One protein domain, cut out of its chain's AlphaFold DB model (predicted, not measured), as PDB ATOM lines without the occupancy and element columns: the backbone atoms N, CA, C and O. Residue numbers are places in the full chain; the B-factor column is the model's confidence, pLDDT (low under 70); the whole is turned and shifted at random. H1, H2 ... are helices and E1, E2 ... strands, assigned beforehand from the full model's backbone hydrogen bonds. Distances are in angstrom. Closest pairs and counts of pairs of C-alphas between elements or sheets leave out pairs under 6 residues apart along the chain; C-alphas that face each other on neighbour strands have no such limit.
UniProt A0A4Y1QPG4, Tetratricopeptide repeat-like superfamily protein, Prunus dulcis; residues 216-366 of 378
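This is residues 216 to 366 of the 378 residues of the protein "Tetratricopeptide repeat-like superfamily protein" of Prunus dulcis (UniProt A0A4Y1QPG4). A twisted antiparallel sheet of seven strands curls round one long helix, H3, with E4 and E3 nearest to the middle of the domain. The short helix H1 packs on H3 at residues 246 to 250, while H2 runs back near the first end of H3; the small helices H4 and H5 lie on the far side of the sheet from H3. The printed part has 151 residues with five named helices and seven named strands, in the order H1, H2, H3, E1, E2, E3, H4, E4, E5, E6, E7, H5, and its class is mixed, helices and strands. The sheet is branched, with E5 pairing with three strands. The whole is compact, with a radius of gyration of the C-alphas of 16.1 A, and spans 46 by 33 by 32 A.

In the sheet, E4, residues 328 to 335, has E3, residues 295 to 303, on one side and E5, residues 338 to 349, on the other side. E3 and E4 are antiparallel at 166 degrees, with N 300 and O 332 within hydrogen-bond range at 2.8 A. E4 and E5 form a hairpin, antiparallel at 164 degrees, with N 331 and O 342 2.9 A apart. E1, residues 265 to 270, is the other neighbour of E3, antiparallel at 164 degrees, with N 267 and O 299 2.8 A apart. E1 also forms a hairpin with the edge strand E2, residues 283 to 285, where N 266 and O 284 are 2.8 A apart. The pairing of E5 is staggered: residues 338 to 345 pair with E4, residues 341 to 343 with E7, residues 359 to 361, and residues 346 to 349 with E6, residues 352 to 355. N 343 and O 359 are 2.9 A apart, as are N 347 and O 354. E4, E5 and E6 form a meander, each strand the antiparallel neighbour of the one before. H3, residues 238 to 259, is on the sheet, which curls round it; the closest C-alphas of H3 and E6 are those of His 257 and Thr 353, 5.6 A apart, and those of H3 and E3 are Met 241 and Ala 297, 6.5 A apart. H1, residues 217 to 220, touches H3, with the C-alphas of Ala 218 and Val 246 closest at 6.0 A. H2, residues 222 to 229, and H3 form a helical hairpin and only just touch, with 3 pairs of C-alphas within 8 A, the closest being Met 228 and Trp 238 at 6.5 A; they run opposite ways at a shallow tilt of 31 degrees. H5, residues 363 to 366, only grazes the sheet. H4, residues 311 to 314, is not on the sheet; it is close to H5 but not clearly touching, with the C-alphas of Val 312 and His 366 closest at 7.1 A. Every O i to N i+4 pair is within hydrogen-bond range in H2 and H3, while H1, H4 and H5 are too short for such a pair.

H1 begins at C-alpha 217, at (-69.236, 37.166, 0.892). H2 measures 10.5 A from first to last C-alpha. H3 is the longest helix at 31.4 A, from C-alpha 238 at (-66.382, 21.050, 1.412) to C-alpha 259. E1 measures 15.6 A, E3 23.3 A, E4 23.7 A and E5 34.9 A. E2, E6, E7, H4 and H5 are short, and H5 ends at C-alpha 366, at (-84.582, 31.263, 16.647).

The two C-alphas farthest apart are those of Asp 273 and Gln 316, 49.2 A. The printed part has no cut. The long links are E1 to E2, residues 271 to 282, and H4 to E4, residues 315 to 327. The mean pLDDT of the printed part is 77.9, and 44 residues are under 70: residues 230 to 236, 272 to 283, 285 to 294, 308 to 319 and 364 to 366.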
ATOM      1  N   ASP A 216     -67.885  41.456   0.395       78.19
ATOM      2  CA  ASP A 216     -67.164  40.250  -0.029       78.19
ATOM      3  C   ASP A 216     -67.661  39.046   0.783       78.19
ATOM      4  O   ASP A 216     -67.233  38.810   1.917       78.19
ATOM      5  N   MET A 217     -68.604  38.296   0.211       80.88
ATOM      6  CA  MET A 217     -69.236  37.166   0.892       80.88
ATOM      7  C   MET A 217     -68.252  36.051   1.240       80.88
ATOM      8  O   MET A 217     -68.381  35.443   2.305       80.88
ATOM      9  N   ALA A 218     -67.257  35.801   0.389       77.31
ATOM     10  CA  ALA A 218     -66.250  34.778   0.640       77.31
ATOM     11  C   ALA A 218     -65.438  35.116   1.897       77.31
ATOM     12  O   ALA A 218     -65.319  34.280   2.795       77.31
ATOM     13  N   ARG A 219     -64.977  36.367   2.008       82.94
ATOM     14  CA  ARG A 219     -64.247  36.854   3.185       82.94
ATOM     15  C   ARG A 219     -65.104  36.834   4.452       82.94
ATOM     16  O   ARG A 219     -64.630  36.448   5.519       82.94
ATOM     17  N   GLN A 220     -66.374  37.232   4.362       82.81
ATOM     18  CA  GLN A 220     -67.273  37.238   5.528       82.81
ATOM     19  C   GLN A 220     -67.558  35.822   6.060       82.81
ATOM     20  O   GLN A 220     -67.879  35.648   7.238       82.81
ATOM     21  N   LEU A 221     -67.397  34.796   5.221       84.75
ATOM     22  CA  LEU A 221     -67.595  33.394   5.581       84.75
ATOM     23  C   LEU A 221     -66.285  32.647   5.901       84.75
ATOM     24  O   LEU A 221     -66.325  31.436   6.111       84.75
ATOM     25  N   ASP A 222     -65.139  33.323   6.046       84.06
ATOM     26  CA  ASP A 222     -63.843  32.683   6.355       84.06
ATOM     27  C   ASP A 222     -63.863  31.852   7.652       84.06
ATOM     28  O   ASP A 222     -63.236  30.788   7.753       84.06
ATOM     29  N   LYS A 223     -64.634  32.297   8.651       84.88
ATOM     30  CA  LYS A 223     -64.847  31.524   9.882       84.88
ATOM     31  C   LYS A 223     -65.548  30.198   9.582       84.88
ATOM     32  O   LYS A 223     -65.112  29.157  10.064       84.88
ATOM     33  N   LEU A 224     -66.602  30.227   8.764       84.25
ATOM     34  CA  LEU A 224     -67.312  29.025   8.331       84.25
ATOM     35  C   LEU A 224     -66.392  28.117   7.512       84.25
ATOM     36  O   LEU A 224     -66.385  26.909   7.727       84.25
ATOM     37  N   LYS A 225     -65.590  28.703   6.618       84.25
ATOM     38  CA  LYS A 225     -64.585  27.993   5.824       84.25
ATOM     39  C   LYS A 225     -63.652  27.175   6.720       84.25
ATOM     40  O   LYS A 225     -63.466  25.983   6.498       84.25
ATOM     41  N   SER A 226     -63.150  27.803   7.784       84.25
ATOM     42  CA  SER A 226     -62.283  27.167   8.785       84.25
ATOM     43  C   SER A 226     -63.012  26.098   9.616       84.25
ATOM     44  O   SER A 226     -62.442  25.056   9.928       84.25
ATOM     45  N   GLU A 227     -64.285  26.320   9.965       82.81
ATOM     46  CA  GLU A 227     -65.120  25.323  10.660       82.81
ATOM     47  C   GLU A 227     -65.401  24.086   9.787       82.81
ATOM     48  O   GLU A 227     -65.483  22.974  10.314       82.81
ATOM     49  N   MET A 228     -65.563  24.265   8.471       76.44
ATOM     50  CA  MET A 228     -65.833  23.172   7.533       76.44
ATOM     51  C   MET A 228     -64.576  22.373   7.186       76.44
ATOM     52  O   MET A 228     -64.663  21.149   7.127       76.44
ATOM     53  N   SER A 229     -63.415  23.019   7.041       77.00
ATOM     54  CA  SER A 229     -62.151  22.319   6.768       77.00
ATOM     55  C   SER A 229     -61.681  21.442   7.938       77.00
ATOM     56  O   SER A 229     -61.016  20.431   7.727       77.00
ATOM     57  N   GLY A 230     -62.053  21.781   9.179       67.88
ATOM     58  CA  GLY A 230     -61.712  20.999  10.372       67.88
ATOM     59  C   GLY A 230     -62.581  19.755  10.616       67.88
ATOM     60  O   GLY A 230     -62.208  18.895  11.417       67.88
ATOM     61  N   LYS A 231     -63.742  19.631   9.958       66.19
ATOM     62  CA  LYS A 231     -64.656  18.490  10.129       66.19
ATOM     63  C   LYS A 231     -64.348  17.413   9.083       66.19
ATOM     64  O   LYS A 231     -64.506  17.641   7.892       66.19
ATOM     65  N   ARG A 232     -63.925  16.223   9.534       47.59
ATOM     66  CA  ARG A 232     -63.580  15.073   8.673       47.59
ATOM     67  C   ARG A 232     -64.748  14.643   7.768       47.59
ATOM     68  O   ARG A 232     -65.638  13.917   8.199       47.59
ATOM     69  N   GLY A 233     -64.658  15.032   6.502       55.09
ATOM     70  CA  GLY A 233     -65.183  14.370   5.304       55.09
ATOM     71  C   GLY A 233     -64.080  14.397   4.236       55.09
ATOM     72  O   GLY A 233     -63.070  15.065   4.448       55.09
ATOM     73  N   SER A 234     -64.213  13.654   3.131       52.00
ATOM     74  CA  SER A 234     -63.225  13.676   2.035       52.00
ATOM     75  C   SER A 234     -62.896  15.120   1.628       52.00
ATOM     76  O   SER A 234     -63.815  15.923   1.460       52.00
ATOM     77  N   GLU A 235     -61.609  15.464   1.506       51.38
ATOM     78  CA  GLU A 235     -61.129  16.838   1.246       51.38
ATOM     79  C   GLU A 235     -61.798  17.498   0.027       51.38
ATOM     80  O   GLU A 235     -62.027  18.702   0.042       51.38
ATOM     81  N   GLU A 236     -62.240  16.711  -0.959       56.66
ATOM     82  CA  GLU A 236     -62.976  17.175  -2.146       56.66
ATOM     83  C   GLU A 236     -64.427  17.628  -1.868       56.66
ATOM     84  O   GLU A 236     -65.116  18.112  -2.764       56.66
ATOM     85  N   CYS A 237     -64.947  17.480  -0.641       70.88
ATOM     86  CA  CYS A 237     -66.377  17.651  -0.388       70.88
ATOM     87  C   CYS A 237     -66.796  19.081   0.014       70.88
ATOM     88  O   CYS A 237     -67.905  19.520  -0.305       70.88
ATOM     89  N   TRP A 238     -65.957  19.811   0.749       78.56
ATOM     90  CA  TRP A 238     -66.382  21.050   1.412       78.56
ATOM     91  C   TRP A 238     -66.184  22.310   0.563       78.56
ATOM     92  O   TRP A 238     -66.950  23.259   0.725       78.56
ATOM     93  N   GLU A 239     -65.216  22.312  -0.357       84.50
ATOM     94  CA  GLU A 239     -64.966  23.443  -1.260       84.50
ATOM     95  C   GLU A 239     -66.159  23.684  -2.189       84.50
ATOM     96  O   GLU A 239     -66.645  24.809  -2.272       84.50
ATOM     97  N   ASP A 240     -66.710  22.620  -2.786       86.44
ATOM     98  CA  ASP A 240     -67.941  22.675  -3.589       86.44
ATOM     99  C   ASP A 240     -69.110  23.281  -2.793       86.44
ATOM    100  O   ASP A 240     -69.854  24.121  -3.296       86.44
ATOM    101  N   MET A 241     -69.274  22.863  -1.532       87.88
ATOM    102  CA  MET A 241     -70.338  23.348  -0.647       87.88
ATOM    103  C   MET A 241     -70.160  24.823  -0.279       87.88
ATOM    104  O   MET A 241     -71.142  25.564  -0.219       87.88
ATOM    105  N   PHE A 242     -68.920  25.248  -0.033       89.44
ATOM    106  CA  PHE A 242     -68.595  26.637   0.270       89.44
ATOM    107  C   PHE A 242     -68.816  27.537  -0.949       89.44
ATOM    108  O   PHE A 242     -69.493  28.556  -0.828       89.44
ATOM    109  N   SER A 243     -68.321  27.130  -2.120       90.19
ATOM    110  CA  SER A 243     -68.538  27.841  -3.385       90.19
ATOM    111  C   SER A 243     -70.027  27.960  -3.701       90.19
ATOM    112  O   SER A 243     -70.512  29.059  -3.943       90.19
ATOM    113  N   PHE A 244     -70.785  26.866  -3.567       91.62
ATOM    114  CA  PHE A 244     -72.240  26.868  -3.727       91.62
ATOM    115  C   PHE A 244     -72.944  27.880  -2.806       91.62
ATOM    116  O   PHE A 244     -73.837  28.608  -3.249       91.62
ATOM    117  N   LEU A 245     -72.553  27.945  -1.528       92.69
ATOM    118  CA  LEU A 245     -73.112  28.909  -0.579       92.69
ATOM    119  C   LEU A 245     -72.792  30.350  -0.992       92.69
ATOM    120  O   LEU A 245     -73.705  31.176  -1.055       92.69
ATOM    121  N   VAL A 246     -71.522  30.644  -1.286       91.75
ATOM    122  CA  VAL A 246     -71.069  31.985  -1.689       91.75
ATOM    123  C   VAL A 246     -71.802  32.437  -2.950       91.75
ATOM    124  O   VAL A 246     -72.433  33.492  -2.929       91.75
ATOM    125  N   GLU A 247     -71.832  31.611  -3.997       92.12
ATOM    126  CA  GLU A 247     -72.520  31.918  -5.257       92.12
ATOM    127  C   GLU A 247     -74.019  32.171  -5.051       92.12
ATOM    128  O   GLU A 247     -74.590  33.103  -5.628       92.12
ATOM    129  N   THR A 248     -74.668  31.373  -4.196       93.06
ATOM    130  CA  THR A 248     -76.093  31.547  -3.877       93.06
ATOM    131  C   THR A 248     -76.338  32.872  -3.150       93.06
ATOM    132  O   THR A 248     -77.275  33.602  -3.491       93.06
ATOM    133  N   MET A 249     -75.493  33.220  -2.174       93.75
ATOM    134  CA  MET A 249     -75.598  34.477  -1.426       93.75
ATOM    135  C   MET A 249     -75.318  35.691  -2.315       93.75
ATOM    136  O   MET A 249     -76.099  36.641  -2.301       93.75
ATOM    137  N   GLU A 250     -74.269  35.649  -3.134       91.50
ATOM    138  CA  GLU A 250     -73.926  36.715  -4.080       91.50
ATOM    139  C   GLU A 250     -75.028  36.927  -5.122       91.50
ATOM    140  O   GLU A 250     -75.413  38.065  -5.404       91.50
ATOM    141  N   THR A 251     -75.616  35.843  -5.636       91.50
ATOM    142  CA  THR A 251     -76.753  35.916  -6.564       91.50
ATOM    143  C   THR A 251     -77.974  36.559  -5.903       91.50
ATOM    144  O   THR A 251     -78.634  37.411  -6.507       91.50
ATOM    145  N   ALA A 252     -78.266  36.205  -4.648       92.69
ATOM    146  CA  ALA A 252     -79.362  36.803  -3.890       92.69
ATOM    147  C   ALA A 252     -79.121  38.297  -3.603       92.69
ATOM    148  O   ALA A 252     -80.028  39.109  -3.791       92.69
ATOM    149  N   ILE A 253     -77.897  38.673  -3.216       91.38
ATOM    150  CA  ILE A 253     -77.490  40.070  -2.998       91.38
ATOM    151  C   ILE A 253     -77.643  40.876  -4.285       91.38
ATOM    152  O   ILE A 253     -78.248  41.948  -4.267       91.38
ATOM    153  N   LYS A 254     -77.168  40.339  -5.412       89.25
ATOM    154  CA  LYS A 254     -77.298  40.977  -6.723       89.25
ATOM    155  C   LYS A 254     -78.765  41.202  -7.097       89.25
ATOM    156  O   LYS A 254     -79.143  42.324  -7.426       89.25
ATOM    157  N   SER A 255     -79.610  40.175  -6.962       90.38
ATOM    158  CA  SER A 255     -81.059  40.299  -7.185       90.38
ATOM    159  C   SER A 255     -81.682  41.379  -6.294       90.38
ATOM    160  O   SER A 255     -82.517  42.165  -6.753       90.38
ATOM    161  N   TRP A 256     -81.269  41.452  -5.025       90.31
ATOM    162  CA  TRP A 256     -81.767  42.450  -4.081       90.31
ATOM    163  C   TRP A 256     -81.298  43.871  -4.422       90.31
ATOM    164  O   TRP A 256     -82.085  44.808  -4.330       90.31
ATOM    165  N   HIS A 257     -80.053  44.061  -4.862       87.19
ATOM    166  CA  HIS A 257     -79.551  45.364  -5.324       87.19
ATOM    167  C   HIS A 257     -80.268  45.863  -6.583       87.19
ATOM    168  O   HIS A 257     -80.430  47.071  -6.752       87.19
ATOM    169  N   GLU A 258     -80.679  44.954  -7.470       85.81
ATOM    170  CA  GLU A 258     -81.352  45.290  -8.731       85.81
ATOM    171  C   GLU A 258     -82.855  45.538  -8.553       85.81
ATOM    172  O   GLU A 258     -83.420  46.422  -9.198       85.81
ATOM    173  N   THR A 259     -83.517  44.759  -7.691       88.50
ATOM    174  CA  THR A 259     -84.990  44.718  -7.620       88.50
ATOM    175  C   THR A 259     -85.570  45.050  -6.247       88.50
ATOM    176  O   THR A 259     -86.793  45.128  -6.108       88.50
ATOM    177  N   SER A 260     -84.717  45.213  -5.229       87.44
ATOM    178  CA  SER A 260     -85.096  45.298  -3.809       87.44
ATOM    179  C   SER A 260     -85.947  44.108  -3.348       87.44
ATOM    180  O   SER A 260     -86.763  44.232  -2.432       87.44
ATOM    181  N   LYS A 261     -85.815  42.961  -4.030       87.44
ATOM    182  CA  LYS A 261     -86.592  41.743  -3.801       87.44
ATOM    183  C   LYS A 261     -85.721  40.503  -4.010       87.44
ATOM    184  O   LYS A 261     -84.836  40.464  -4.860       87.44
ATOM    185  N   VAL A 262     -86.038  39.460  -3.249       90.12
ATOM    186  CA  VAL A 262     -85.664  38.073  -3.546       90.12
ATOM    187  C   VAL A 262     -86.905  37.206  -3.408       90.12
ATOM    188  O   VAL A 262     -87.756  37.456  -2.548       90.12
ATOM    189  N   GLU A 263     -87.023  36.200  -4.265       87.38
ATOM    190  CA  GLU A 263     -88.063  35.185  -4.134       87.38
ATOM    191  C   GLU A 263     -87.643  34.116  -3.126       87.38
ATOM    192  O   GLU A 263     -86.471  33.744  -3.055       87.38
ATOM    193  N   ALA A 264     -88.607  33.605  -2.360       89.25
ATOM    194  CA  ALA A 264     -88.357  32.540  -1.402       89.25
ATOM    195  C   ALA A 264     -88.148  31.199  -2.116       89.25
ATOM    196  O   ALA A 264     -89.089  30.653  -2.700       89.25
ATOM    197  N   ARG A 265     -86.922  30.672  -2.079       88.94
ATOM    198  CA  ARG A 265     -86.530  29.452  -2.798       88.94
ATOM    199  C   ARG A 265     -85.462  28.671  -2.041       88.94
ATOM    200  O   ARG A 265     -84.595  29.263  -1.399       88.94
ATOM    201  N   VAL A 266     -85.514  27.347  -2.160       87.94
ATOM    202  CA  VAL A 266     -84.468  26.425  -1.707       87.94
ATOM    203  C   VAL A 266     -83.632  26.021  -2.913       87.94
ATOM    204  O   VAL A 266     -84.179  25.537  -3.900       87.94
ATOM    205  N   TYR A 267     -82.326  26.227  -2.821       88.94
ATOM    206  CA  TYR A 267     -81.318  25.808  -3.787       88.94
ATOM    207  C   TYR A 267     -80.645  24.529  -3.286       88.94
ATOM    208  O   TYR A 267     -80.390  24.410  -2.086       88.94
ATOM    209  N   PHE A 268     -80.322  23.599  -4.183       87.38
ATOM    210  CA  PHE A 268     -79.652  22.344  -3.838       87.38
ATOM    211  C   PHE A 268     -78.314  22.202  -4.551       87.38
ATOM    212  O   PHE A 268     -78.225  22.385  -5.765       87.38
ATOM    213  N   LEU A 269     -77.305  21.767  -3.800       86.44
ATOM    214  CA  LEU A 269     -76.085  21.205  -4.358       86.44
ATOM    215  C   LEU A 269     -76.275  19.696  -4.515       86.44
ATOM    216  O   LEU A 269     -76.290  18.954  -3.529       86.44
ATOM    217  N   LEU A 270     -76.448  19.245  -5.753       81.75
ATOM    218  CA  LEU A 270     -76.698  17.842  -6.069       81.75
ATOM    219  C   LEU A 270     -75.395  17.028  -6.122       81.75
ATOM    220  O   LEU A 270     -74.333  17.554  -6.453       81.75
ATOM    221  N   ASP A 271     -75.478  15.740  -5.784       71.75
ATOM    222  CA  ASP A 271     -74.362  14.799  -5.916       71.75
ATOM    223  C   ASP A 271     -74.117  14.457  -7.400       71.75
ATOM    224  O   ASP A 271     -75.041  14.067  -8.117       71.75
ATOM    225  N   LYS A 272     -72.876  14.603  -7.876       68.19
ATOM    226  CA  LYS A 272     -72.530  14.354  -9.286       68.19
ATOM    227  C   LYS A 272     -72.727  12.883  -9.668       68.19
ATOM    228  O   LYS A 272     -73.077  12.610 -10.810       68.19
ATOM    229  N   ASP A 273     -72.596  11.966  -8.706       61.34
ATOM    230  CA  ASP A 273     -72.567  10.521  -8.964       61.34
ATOM    231  C   ASP A 273     -73.908   9.815  -8.689       61.34
ATOM    232  O   ASP A 273     -74.062   8.631  -8.986       61.34
ATOM    233  N   LYS A 274     -74.889  10.520  -8.105       59.78
ATOM    234  CA  LYS A 274     -76.170   9.935  -7.647       59.78
ATOM    235  C   LYS A 274     -77.412  10.636  -8.191       59.78
ATOM    236  O   LYS A 274     -78.510  10.446  -7.665       59.78
ATOM    237  N   THR A 275     -77.263  11.493  -9.192       55.59
ATOM    238  CA  THR A 275     -78.356  12.361  -9.621       55.59
ATOM    239  C   THR A 275     -79.351  11.655 -10.531       55.59
ATOM    240  O   THR A 275     -79.137  11.492 -11.725       55.59
ATOM    241  N   ASP A 276     -80.521  11.362  -9.972       54.12
ATOM    242  CA  ASP A 276     -81.766  11.285 -10.733       54.12
ATOM    243  C   ASP A 276     -82.235  12.732 -11.014       54.12
ATOM    244  O   ASP A 276     -83.168  13.248 -10.390       54.12
ATOM    245  N   THR A 277     -81.491  13.466 -11.863       54.41
ATOM    246  CA  THR A 277     -81.709  14.907 -12.140       54.41
ATOM    247  C   THR A 277     -83.109  15.212 -12.671       54.41
ATOM    248  O   THR A 277     -83.576  16.341 -12.551       54.41
ATOM    249  N   GLU A 278     -83.797  14.219 -13.234       53.47
ATOM    250  CA  GLU A 278     -85.174  14.359 -13.717       53.47
ATOM    251  C   GLU A 278     -86.191  14.459 -12.568       53.47
ATOM    252  O   GLU A 278     -87.260  15.048 -12.734       53.47
ATOM    253  N   LYS A 279     -85.849  13.948 -11.378       54.75
ATOM    254  CA  LYS A 279     -86.725  13.948 -10.201       54.75
ATOM    255  C   LYS A 279     -86.613  15.227  -9.358       54.75
ATOM    256  O   LYS A 279     -87.561  15.560  -8.644       54.75
ATOM    257  N   TYR A 280     -85.500  15.968  -9.442       55.00
ATOM    258  CA  TYR A 280     -85.239  17.141  -8.594       55.00
ATOM    259  C   TYR A 280     -84.640  18.322  -9.375       55.00
ATOM    260  O   TYR A 280     -83.568  18.217  -9.964       55.00
ATOM    261  N   ALA A 281     -85.297  19.485  -9.315       59.12
ATOM    262  CA  ALA A 281     -84.753  20.737  -9.844       59.12
ATOM    263  C   ALA A 281     -83.687  21.331  -8.903       59.12
ATOM    264  O   ALA A 281     -83.791  21.211  -7.682       59.12
ATOM    265  N   SER A 282     -82.708  22.051  -9.461       67.38
ATOM    266  CA  SER A 282     -81.651  22.735  -8.694       67.38
ATOM    267  C   SER A 282     -82.172  23.822  -7.747       67.38
ATOM    268  O   SER A 282     -81.490  24.176  -6.786       67.38
ATOM    269  N   ALA A 283     -83.381  24.335  -7.989       66.88
ATOM    270  CA  ALA A 283     -84.077  25.246  -7.093       66.88
ATOM    271  C   ALA A 283     -85.592  24.991  -7.085       66.88
ATOM    272  O   ALA A 283     -86.196  24.753  -8.133       66.88
ATOM    273  N   VAL A 284     -86.220  25.094  -5.910       70.19
ATOM    274  CA  VAL A 284     -87.666  24.880  -5.710       70.19
ATOM    275  C   VAL A 284     -88.269  25.904  -4.743       70.19
ATOM    276  O   VAL A 284     -87.579  26.450  -3.884       70.19
ATOM    277  N   ASN A 285     -89.574  26.161  -4.860       69.25
ATOM    278  CA  ASN A 285     -90.307  26.989  -3.894       69.25
ATOM    279  C   ASN A 285     -90.455  26.260  -2.551       69.25
ATOM    280  O   ASN A 285     -90.626  25.040  -2.532       69.25
ATOM    281  N   ILE A 286     -90.467  27.018  -1.451       67.75
ATOM    282  CA  ILE A 286     -90.519  26.463  -0.088       67.75
ATOM    283  C   ILE A 286     -91.764  25.594   0.171       67.75
ATOM    284  O   ILE A 286     -91.656  24.558   0.815       67.75
ATOM    285  N   ASP A 287     -92.916  25.946  -0.412       57.47
ATOM    286  CA  ASP A 287     -94.195  25.235  -0.218       57.47
ATOM    287  C   ASP A 287     -94.216  23.817  -0.812       57.47
ATOM    288  O   ASP A 287     -95.166  23.063  -0.611       57.47
ATOM    289  N   LYS A 288     -93.190  23.453  -1.589       61.62
ATOM    290  CA  LYS A 288     -93.094  22.158  -2.269       61.62
ATOM    291  C   LYS A 288     -92.188  21.160  -1.542       61.62
ATOM    292  O   LYS A 288     -91.843  20.146  -2.142       61.62
ATOM    293  N   TYR A 289     -91.774  21.435  -0.301       55.69
ATOM    294  CA  TYR A 289     -90.703  20.672   0.339       55.69
ATOM    295  C   TYR A 289     -91.119  19.875   1.585       55.69
ATOM    296  O   TYR A 289     -91.535  20.447   2.590       55.69
ATOM    297  N   ALA A 290     -90.902  18.556   1.518       46.25
ATOM    298  CA  ALA A 290     -90.590  17.671   2.639       46.25
ATOM    299  C   ALA A 290     -89.894  16.390   2.111       46.25
ATOM    300  O   ALA A 290     -90.511  15.616   1.386       46.25
ATOM    301  N   GLU A 291     -88.639  16.184   2.537       53.03
ATOM    302  CA  GLU A 291     -87.918  14.899   2.685       53.03
ATOM    303  C   GLU A 291     -87.324  14.144   1.458       53.03
ATOM    304  O   GLU A 291     -87.940  13.998   0.409       53.03
ATOM    305  N   ASP A 292     -86.097  13.625   1.670       52.91
ATOM    306  CA  ASP A 292     -85.182  12.872   0.779       52.91
ATOM    307  C   ASP A 292     -84.744  13.565  -0.524       52.91
ATOM    308  O   ASP A 292     -85.125  13.191  -1.637       52.91
ATOM    309  N   SER A 293     -83.849  14.547  -0.386       56.91
ATOM    310  CA  SER A 293     -82.979  15.001  -1.470       56.91
ATOM    311  C   SER A 293     -81.638  14.256  -1.412       56.91
ATOM    312  O   SER A 293     -80.958  14.250  -0.388       56.91
ATOM    313  N   PHE A 294     -81.183  13.691  -2.535       66.50
ATOM    314  CA  PHE A 294     -79.802  13.195  -2.701       66.50
ATOM    315  C   PHE A 294     -78.770  14.347  -2.771       66.50
ATOM    316  O   PHE A 294     -77.728  14.242  -3.416       66.50
ATOM    317  N   SER A 295     -79.083  15.496  -2.168       76.81
ATOM    318  CA  SER A 295     -78.265  16.704  -2.200       76.81
ATOM    319  C   SER A 295     -77.212  16.677  -1.100       76.81
ATOM    320  O   SER A 295     -77.514  16.347   0.047       76.81
ATOM    321  N   ARG A 296     -76.003  17.127  -1.426       81.75
ATOM    322  CA  ARG A 296     -74.892  17.288  -0.477       81.75
ATOM    323  C   ARG A 296     -75.103  18.482   0.457       81.75
ATOM    324  O   ARG A 296     -74.713  18.431   1.620       81.75
ATOM    325  N   ALA A 297     -75.748  19.532  -0.047       87.44
ATOM    326  CA  ALA A 297     -76.110  20.719   0.714       87.44
ATOM    327  C   ALA A 297     -77.379  21.370   0.152       87.44
ATOM    328  O   ALA A 297     -77.731  21.168  -1.013       87.44
ATOM    329  N   ALA A 298     -78.041  22.177   0.973       89.00
ATOM    330  CA  ALA A 298     -79.174  22.997   0.577       89.00
ATOM    331  C   ALA A 298     -79.039  24.414   1.147       89.00
ATOM    332  O   ALA A 298     -78.534  24.611   2.255       89.00
ATOM    333  N   CYS A 299     -79.505  25.404   0.391       91.69
ATOM    334  CA  CYS A 299     -79.507  26.805   0.783       91.69
ATOM    335  C   CYS A 299     -80.899  27.403   0.563       91.69
ATOM    336  O   CYS A 299     -81.346  27.539  -0.572       91.69
ATOM    337  N   LEU A 300     -81.602  27.777   1.629       90.31
ATOM    338  CA  LEU A 300     -82.849  28.537   1.530       90.31
ATOM    339  C   LEU A 300     -82.535  30.031   1.548       90.31
ATOM    340  O   LEU A 300     -81.918  30.517   2.492       90.31
ATOM    341  N   VAL A 301     -83.054  30.762   0.566       92.62
ATOM    342  CA  VAL A 301     -83.086  32.227   0.549       92.62
ATOM    343  C   VAL A 301     -84.534  32.666   0.701       92.62
ATOM    344  O   VAL A 301     -85.401  32.181  -0.022       92.62
ATOM    345  N   THR A 302     -84.822  33.571   1.639       90.81
ATOM    346  CA  THR A 302     -86.197  34.041   1.866       90.81
ATOM    347  C   THR A 302     -86.251  35.485   2.374       90.81
ATOM    348  O   THR A 302     -85.526  35.832   3.308       90.81
ATOM    349  N   PRO A 303     -87.100  36.360   1.802       91.44
ATOM    350  CA  PRO A 303     -87.199  37.749   2.239       91.44
ATOM    351  C   PRO A 303     -87.787  37.861   3.650       91.44
ATOM    352  O   PRO A 303     -88.690  37.114   4.035       91.44
ATOM    353  N   LYS A 304     -87.349  38.870   4.418       86.75
ATOM    354  CA  LYS A 304     -87.898  39.136   5.760       86.75
ATOM    355  C   LYS A 304     -89.406  39.384   5.743       86.75
ATOM    356  O   LYS A 304     -90.095  39.058   6.712       86.75
ATOM    357  N   SER A 305     -89.909  39.937   4.641       85.81
ATOM    358  CA  SER A 305     -91.291  40.383   4.498       85.81
ATOM    359  C   SER A 305     -92.323  39.264   4.612       85.81
ATOM    360  O   SER A 305     -93.461  39.554   4.975       85.81
ATOM    361  N   ILE A 306     -91.942  38.016   4.321       83.06
ATOM    362  CA  ILE A 306     -92.852  36.862   4.388       83.06
ATOM    363  C   ILE A 306     -92.693  36.042   5.672       83.06
ATOM    364  O   ILE A 306     -93.530  35.193   5.959       83.06
ATOM    365  N   ILE A 307     -91.648  36.301   6.465       77.00
ATOM    366  CA  ILE A 307     -91.452  35.641   7.755       77.00
ATOM    367  C   ILE A 307     -92.219  36.416   8.824       77.00
ATOM    368  O   ILE A 307     -91.913  37.578   9.133       77.00
ATOM    369  N   SER A 308     -93.227  35.746   9.383       65.94
ATOM    370  CA  SER A 308     -94.007  36.230  10.519       65.94
ATOM    371  C   SER A 308     -93.110  36.435  11.742       65.94
ATOM    372  O   SER A 308     -92.129  35.732  11.930       65.94
ATOM    373  N   TYR A 309     -93.441  37.425  12.565       62.41
ATOM    374  CA  TYR A 309     -92.681  37.845  13.746       62.41
ATOM    375  C   TYR A 309     -92.747  36.766  14.856       62.41
ATOM    376  O   TYR A 309     -93.781  36.702  15.529       62.41
ATOM    377  N   PRO A 310     -91.734  35.901  15.106       58.28
ATOM    378  CA  PRO A 310     -91.801  35.003  16.250       58.28
ATOM    379  C   PRO A 310     -91.761  35.784  17.568       58.28
ATOM    380  O   PRO A 310     -91.174  36.862  17.687       58.28
ATOM    381  N   GLN A 311     -92.372  35.195  18.594       49.16
ATOM    382  CA  GLN A 311     -92.452  35.735  19.956       49.16
ATOM    383  C   GLN A 311     -91.066  36.107  20.530       49.16
ATOM    384  O   GLN A 311     -90.960  37.080  21.275       49.16
ATOM    385  N   VAL A 312     -89.997  35.400  20.130       56.12
ATOM    386  CA  VAL A 312     -88.613  35.631  20.593       56.12
ATOM    387  C   VAL A 312     -88.026  36.987  20.177       56.12
ATOM    388  O   VAL A 312     -87.101  37.472  20.821       56.12
ATOM    389  N   TRP A 313     -88.593  37.655  19.167       64.25
ATOM    390  CA  TRP A 313     -88.121  38.967  18.701       64.25
ATOM    391  C   TRP A 313     -88.653  40.155  19.512       64.25
ATOM    392  O   TRP A 313     -88.219  41.287  19.298       64.25
ATOM    393  N   LYS A 314     -89.566  39.908  20.465       56.62
ATOM    394  CA  LYS A 314     -90.134  40.926  21.370       56.62
ATOM    395  C   LYS A 314     -89.277  41.202  22.620       56.62
ATOM    396  O   LYS A 314     -89.662  42.039  23.434       56.62
ATOM    397  N   GLY A 315     -88.155  40.498  22.802       57.53
ATOM    398  CA  GLY A 315     -87.311  40.590  24.002       57.53
ATOM    399  C   GLY A 315     -86.546  41.914  24.168       57.53
ATOM    400  O   GLY A 315     -86.448  42.726  23.248       57.53
ATOM    401  N   GLN A 316     -85.972  42.122  25.358       52.69
ATOM    402  CA  GLN A 316     -85.032  43.212  25.655       52.69
ATOM    403  C   GLN A 316     -83.572  42.755  25.456       52.69
ATOM    404  O   GLN A 316     -83.251  41.581  25.630       52.69
ATOM    405  N   GLY A 317     -82.673  43.684  25.110       62.47
ATOM    406  CA  GLY A 317     -81.234  43.415  24.952       62.47
ATOM    407  C   GLY A 317     -80.826  42.923  23.556       62.47
ATOM    408  O   GLY A 317     -81.468  43.244  22.558       62.47
ATOM    409  N   SER A 318     -79.741  42.145  23.477       57.72
ATOM    410  CA  SER A 318     -79.105  41.691  22.224       57.72
ATOM    411  C   SER A 318     -79.950  40.742  21.361       57.72
ATOM    412  O   SER A 318     -79.582  40.474  20.223       57.72
ATOM    413  N   ARG A 319     -81.085  40.251  21.877       61.72
ATOM    414  CA  ARG A 319     -82.025  39.360  21.167       61.72
ATOM    415  C   ARG A 319     -83.176  40.100  20.470       61.72
ATOM    416  O   ARG A 319     -84.029  39.468  19.854       61.72
ATOM    417  N   LYS A 320     -83.233  41.432  20.582       72.50
ATOM    418  CA  LYS A 320     -84.271  42.246  19.940       72.50
ATOM    419  C   LYS A 320     -84.016  42.354  18.437       72.50
ATOM    420  O   LYS A 320     -82.924  42.731  18.015       72.50
ATOM    421  N   TRP A 321     -85.051  42.113  17.635       77.69
ATOM    422  CA  TRP A 321     -84.979  42.342  16.195       77.69
ATOM    423  C   TRP A 321     -84.849  43.843  15.897       77.69
ATOM    424  O   TRP A 321     -85.682  44.645  16.326       77.69
ATOM    425  N   LYS A 322     -83.785  44.222  15.184       79.25
ATOM    426  CA  LYS A 322     -83.409  45.625  14.929       79.25
ATOM    427  C   LYS A 322     -83.729  46.121  13.514       79.25
ATOM    428  O   LYS A 322     -83.627  47.317  13.270       79.25
ATOM    429  N   HIS A 323     -84.133  45.227  12.613       83.31
ATOM    430  CA  HIS A 323     -84.371  45.531  11.198       83.31
ATOM    431  C   HIS A 323     -85.869  45.681  10.898       83.31
ATOM    432  O   HIS A 323     -86.711  45.024  11.513       83.31
ATOM    433  N   GLY A 324     -86.234  46.530   9.944       81.19
ATOM    434  CA  GLY A 324     -87.603  46.657   9.450       81.19
ATOM    435  C   GLY A 324     -88.090  45.421   8.686       81.19
ATOM    436  O   GLY A 324     -87.344  44.487   8.389       81.19
ATOM    437  N   GLN A 325     -89.380  45.406   8.342       79.94
ATOM    438  CA  GLN A 325     -90.012  44.269   7.655       79.94
ATOM    439  C   GLN A 325     -89.473  44.040   6.230       79.94
ATOM    440  O   GLN A 325     -89.555  42.924   5.720       79.94
ATOM    441  N   HIS A 326     -88.917  45.077   5.601       83.56
ATOM    442  CA  HIS A 326     -88.377  45.045   4.239       83.56
ATOM    443  C   HIS A 326     -86.857  45.251   4.198       83.56
ATOM    444  O   HIS A 326     -86.294  45.446   3.127       83.56
ATOM    445  N   ASP A 327     -86.184  45.172   5.346       88.12
ATOM    446  CA  ASP A 327     -84.782  45.575   5.488       88.12
ATOM    447  C   ASP A 327     -83.816  44.402   5.271       88.12
ATOM    448  O   ASP A 327     -82.768  44.335   5.902       88.12
ATOM    449  N   GLY A 328     -84.157  43.462   4.388       91.81
ATOM    450  CA  GLY A 328     -83.268  42.366   4.012       91.81
ATOM    451  C   GLY A 328     -83.943  41.004   3.897       91.81
ATOM    452  O   GLY A 328     -85.171  40.871   3.808       91.81
ATOM    453  N   PHE A 329     -83.111  39.970   3.896       93.00
ATOM    454  CA  PHE A 329     -83.519  38.588   3.681       93.00
ATOM    455  C   PHE A 329     -82.652  37.615   4.479       93.00
ATOM    456  O   PHE A 329     -81.552  37.944   4.917       93.00
ATOM    457  N   PHE A 330     -83.171  36.411   4.693       91.75
ATOM    458  CA  PHE A 330     -82.470  35.335   5.378       91.75
ATOM    459  C   PHE A 330     -81.849  34.368   4.385       91.75
ATOM    460  O   PHE A 330     -82.402  34.123   3.308       91.75
ATOM    461  N   VAL A 331     -80.743  33.771   4.815       93.38
ATOM    462  CA  VAL A 331     -80.082  32.659   4.146       93.38
ATOM    463  C   VAL A 331     -79.862  31.549   5.166       93.38
ATOM    464  O   VAL A 331     -79.119  31.737   6.126       93.38
ATOM    465  N   GLN A 332     -80.505  30.398   4.979       91.25
ATOM    466  CA  GLN A 332     -80.227  29.187   5.752       91.25
ATOM    467  C   GLN A 332     -79.414  28.229   4.899       91.25
ATOM    468  O   GLN A 332     -79.889  27.788   3.858       91.25
ATOM    469  N   PHE A 333     -78.237  27.857   5.383       91.38
ATOM    470  CA  PHE A 333     -77.421  26.805   4.799       91.38
ATOM    471  C   PHE A 333     -77.511  25.547   5.652       91.38
ATOM    472  O   PHE A 333     -77.361  25.600   6.878       91.38
ATOM    473  N   GLU A 334     -77.751  24.413   5.011       88.12
ATOM    474  CA  GLU A 334     -77.859  23.132   5.688       88.12
ATOM    475  C   GLU A 334     -77.151  22.034   4.898       88.12
ATOM    476  O   GLU A 334     -77.207  21.960   3.673       88.12
ATOM    477  N   THR A 335     -76.480  21.172   5.640       83.94
ATOM    478  CA  THR A 335     -75.878  19.912   5.208       83.94
ATOM    479  C   THR A 335     -76.320  18.848   6.220       83.94
ATOM    480  O   THR A 335     -76.815  19.210   7.296       83.94
ATOM    481  N   PRO A 336     -76.078  17.548   5.975       77.38
ATOM    482  CA  PRO A 336     -76.432  16.499   6.935       77.38
ATOM    483  C   PRO A 336     -75.850  16.673   8.354       77.38
ATOM    484  O   PRO A 336     -76.372  16.099   9.305       77.38
ATOM    485  N   PHE A 337     -74.779  17.459   8.522       77.06
ATOM    486  CA  PHE A 337     -74.039  17.606   9.785       77.06
ATOM    487  C   PHE A 337     -73.797  19.065  10.217       77.06
ATOM    488  O   PHE A 337     -73.134  19.322  11.228       77.06
ATOM    489  N   LEU A 338     -74.295  20.042   9.460       83.44
ATOM    490  CA  LEU A 338     -74.112  21.464   9.745       83.44
ATOM    491  C   LEU A 338     -75.342  22.245   9.309       83.44
ATOM    492  O   LEU A 338     -75.799  22.102   8.182       83.44
ATOM    493  N   ARG A 339     -75.814  23.130  10.184       86.12
ATOM    494  CA  ARG A 339     -76.867  24.096   9.885       86.12
ATOM    495  C   ARG A 339     -76.409  25.475  10.343       86.12
ATOM    496  O   ARG A 339     -75.928  25.610  11.469       86.12
ATOM    497  N   LYS A 340     -76.539  26.475   9.475       89.25
ATOM    498  CA  LYS A 340     -76.203  27.882   9.737       89.25
ATOM    499  C   LYS A 340     -77.289  28.790   9.167       89.25
ATOM    500  O   LYS A 340     -77.929  28.444   8.174       89.25
ATOM    501  N   LEU A 341     -77.517  29.921   9.821       89.69
ATOM    502  CA  LEU A 341     -78.521  30.899   9.428       89.69
ATOM    503  C   LEU A 341     -77.890  32.283   9.472       89.69
ATOM    504  O   LEU A 341     -77.295  32.656  10.476       89.69
ATOM    505  N   TRP A 342     -78.073  33.050   8.407       92.12
ATOM    506  CA  TRP A 342     -77.681  34.449   8.348       92.12
ATOM    507  C   TRP A 342     -78.880  35.322   8.016       92.12
ATOM    508  O   TRP A 342     -79.788  34.917   7.284       92.12
ATOM    509  N   PHE A 343     -78.855  36.549   8.521       91.06
ATOM    510  CA  PHE A 343     -79.655  37.640   7.996       91.06
ATOM    511  C   PHE A 343     -78.748  38.594   7.227       91.06
ATOM    512  O   PHE A 343     -77.762  39.072   7.774       91.06
ATOM    513  N   ILE A 344     -79.077  38.873   5.970       93.12
ATOM    514  CA  ILE A 344     -78.394  39.884   5.163       93.12
ATOM    515  C   ILE A 344     -79.226  41.163   5.263       93.12
ATOM    516  O   ILE A 344     -80.294  41.236   4.638       93.12
ATOM    517  N   PRO A 345     -78.782  42.166   6.044       92.06
ATOM    518  CA  PRO A 345     -79.506  43.415   6.168       92.06
ATOM    519  C   PRO A 345     -79.432  44.195   4.869       92.06
ATOM    520  O   PRO A 345     -78.467  44.091   4.111       92.06
ATOM    521  N   SER A 346     -80.403  45.072   4.656       91.56
ATOM    522  CA  SER A 346     -80.314  46.096   3.631       91.56
ATOM    523  C   SER A 346     -80.771  47.447   4.150       91.56
ATOM    524  O   SER A 346     -81.663  47.538   4.987       91.56
ATOM    525  N   SER A 347     -80.167  48.501   3.617       88.25
ATOM    526  CA  SER A 347     -80.522  49.888   3.906       88.25
ATOM    527  C   SER A 347     -80.648  50.684   2.613       88.25
ATOM    528  O   SER A 347     -80.022  50.343   1.610       88.25
ATOM    529  N   SER A 348     -81.425  51.765   2.645       84.19
ATOM    530  CA  SER A 348     -81.483  52.723   1.543       84.19
ATOM    531  C   SER A 348     -80.407  53.790   1.730       84.19
ATOM    532  O   SER A 348     -80.478  54.583   2.667       84.19
ATOM    533  N   GLU A 349     -79.420  53.826   0.841       80.50
ATOM    534  CA  GLU A 349     -78.409  54.882   0.785       80.50
ATOM    535  C   GLU A 349     -78.421  55.505  -0.597       80.50
ATOM    536  O   GLU A 349     -78.461  54.809  -1.609       80.50
ATOM    537  N   LEU A 350     -78.424  56.840  -0.652       76.88
ATOM    538  CA  LEU A 350     -78.492  57.566  -1.918       76.88
ATOM    539  C   LEU A 350     -79.649  57.060  -2.811       76.88
ATOM    540  O   LEU A 350     -79.510  57.005  -4.032       76.88
ATOM    541  N   GLY A 351     -80.800  56.718  -2.221       75.81
ATOM    542  CA  GLY A 351     -81.981  56.229  -2.945       75.81
ATOM    543  C   GLY A 351     -81.817  54.853  -3.603       75.81
ATOM    544  O   GLY A 351     -82.630  54.501  -4.451       75.81
ATOM    545  N   GLN A 352     -80.772  54.105  -3.246       79.31
ATOM    546  CA  GLN A 352     -80.483  52.757  -3.730       79.31
ATOM    547  C   GLN A 352     -80.512  51.773  -2.559       79.31
ATOM    548  O   GLN A 352     -80.069  52.094  -1.456       79.31
ATOM    549  N   THR A 353     -81.022  50.565  -2.795       84.81
ATOM    550  CA  THR A 353     -80.994  49.492  -1.796       84.81
ATOM    551  C   THR A 353     -79.618  48.835  -1.784       84.81
ATOM    552  O   THR A 353     -79.157  48.329  -2.807       84.81
ATOM    553  N   LEU A 354     -78.979  48.821  -0.616       88.00
ATOM    554  CA  LEU A 354     -77.663  48.228  -0.405       88.00
ATOM    555  C   LEU A 354     -77.727  47.170   0.686       88.00
ATOM    556  O   LEU A 354     -78.092  47.471   1.823       88.00
ATOM    557  N   CYS A 355     -77.355  45.944   0.329       90.38
ATOM    558  CA  CYS A 355     -77.074  44.881   1.290       90.38
ATOM    559  C   CYS A 355     -75.835  45.205   2.132       90.38
ATOM    560  O   CYS A 355     -74.927  45.902   1.677       90.38
ATOM    561  N   ARG A 356     -75.816  44.690   3.358       89.12
ATOM    562  CA  ARG A 356     -74.718  44.799   4.322       89.12
ATOM    563  C   ARG A 356     -74.133  43.429   4.617       89.12
ATOM    564  O   ARG A 356     -74.642  42.419   4.132       89.12
ATOM    565  N   ASP A 357     -73.085  43.428   5.429       88.50
ATOM    566  CA  ASP A 357     -72.449  42.203   5.894       88.50
ATOM    567  C   ASP A 357     -73.475  41.252   6.535       88.50
ATOM    568  O   ASP A 357     -74.375  41.706   7.257       88.50
ATOM    569  N   PRO A 358     -73.363  39.941   6.267       90.75
ATOM    570  CA  PRO A 358     -74.263  38.939   6.820       90.75
ATOM    571  C   PRO A 358     -74.135  38.878   8.349       90.75
ATOM    572  O   PRO A 358     -73.049  38.723   8.902       90.75
ATOM    573  N   GLU A 359     -75.267  38.944   9.043       89.12
ATOM    574  CA  GLU A 359     -75.358  38.760  10.490       89.12
ATOM    575  C   GLU A 359     -75.646  37.281  10.795       89.12
ATOM    576  O   GLU A 359     -76.695  36.767  10.405       89.12
ATOM    577  N   ASP A 360     -74.725  36.589  11.473       87.69
ATOM    578  CA  ASP A 360     -74.917  35.200  11.933       87.69
ATOM    579  C   ASP A 360     -76.029  35.141  12.996       87.69
ATOM    580  O   ASP A 360     -76.057  35.942  13.938       87.69
ATOM    581  N   LEU A 361     -76.956  34.198  12.834       83.94
ATOM    582  CA  LEU A 361     -78.092  33.982  13.717       83.94
ATOM    583  C   LEU A 361     -78.034  32.592  14.353       83.94
ATOM    584  O   LEU A 361     -77.956  31.564  13.681       83.94
ATOM    585  N   ASP A 362     -78.195  32.560  15.674       77.12
ATOM    586  CA  ASP A 362     -78.280  31.313  16.432       77.12
ATOM    587  C   ASP A 362     -79.581  30.560  16.114       77.12
ATOM    588  O   ASP A 362     -80.667  30.945  16.544       77.12
ATOM    589  N   ILE A 363     -79.473  29.452  15.386       70.94
ATOM    590  CA  ILE A 363     -80.618  28.620  14.999       70.94
ATOM    591  C   ILE A 363     -81.356  28.043  16.211       70.94
ATOM    592  O   ILE A 363     -82.582  27.948  16.166       70.94
ATOM    593  N   GLY A 364     -80.643  27.681  17.283       65.38
ATOM    594  CA  GLY A 364     -81.245  27.086  18.480       65.38
ATOM    595  C   GLY A 364     -82.093  28.081  19.269       65.38
ATOM    596  O   GLY A 364     -83.066  27.700  19.911       65.38
ATOM    597  N   ALA A 365     -81.765  29.369  19.180       61.53
ATOM    598  CA  ALA A 365     -82.561  30.432  19.785       61.53
ATOM    599  C   ALA A 365     -83.741  30.882  18.910       61.53
ATOM    600  O   ALA A 365     -84.670  31.510  19.421       61.53
ATOM    601  N   HIS A 366     -83.691  30.615  17.600       56.25
ATOM    602  CA  HIS A 366     -84.582  31.263  16.647       56.25
ATOM    603  C   HIS A 366     -85.580  30.322  15.961       56.25
ATOM    604  O   HIS A 366     -86.644  30.827  15.629       56.25
TER     605      HIS A 366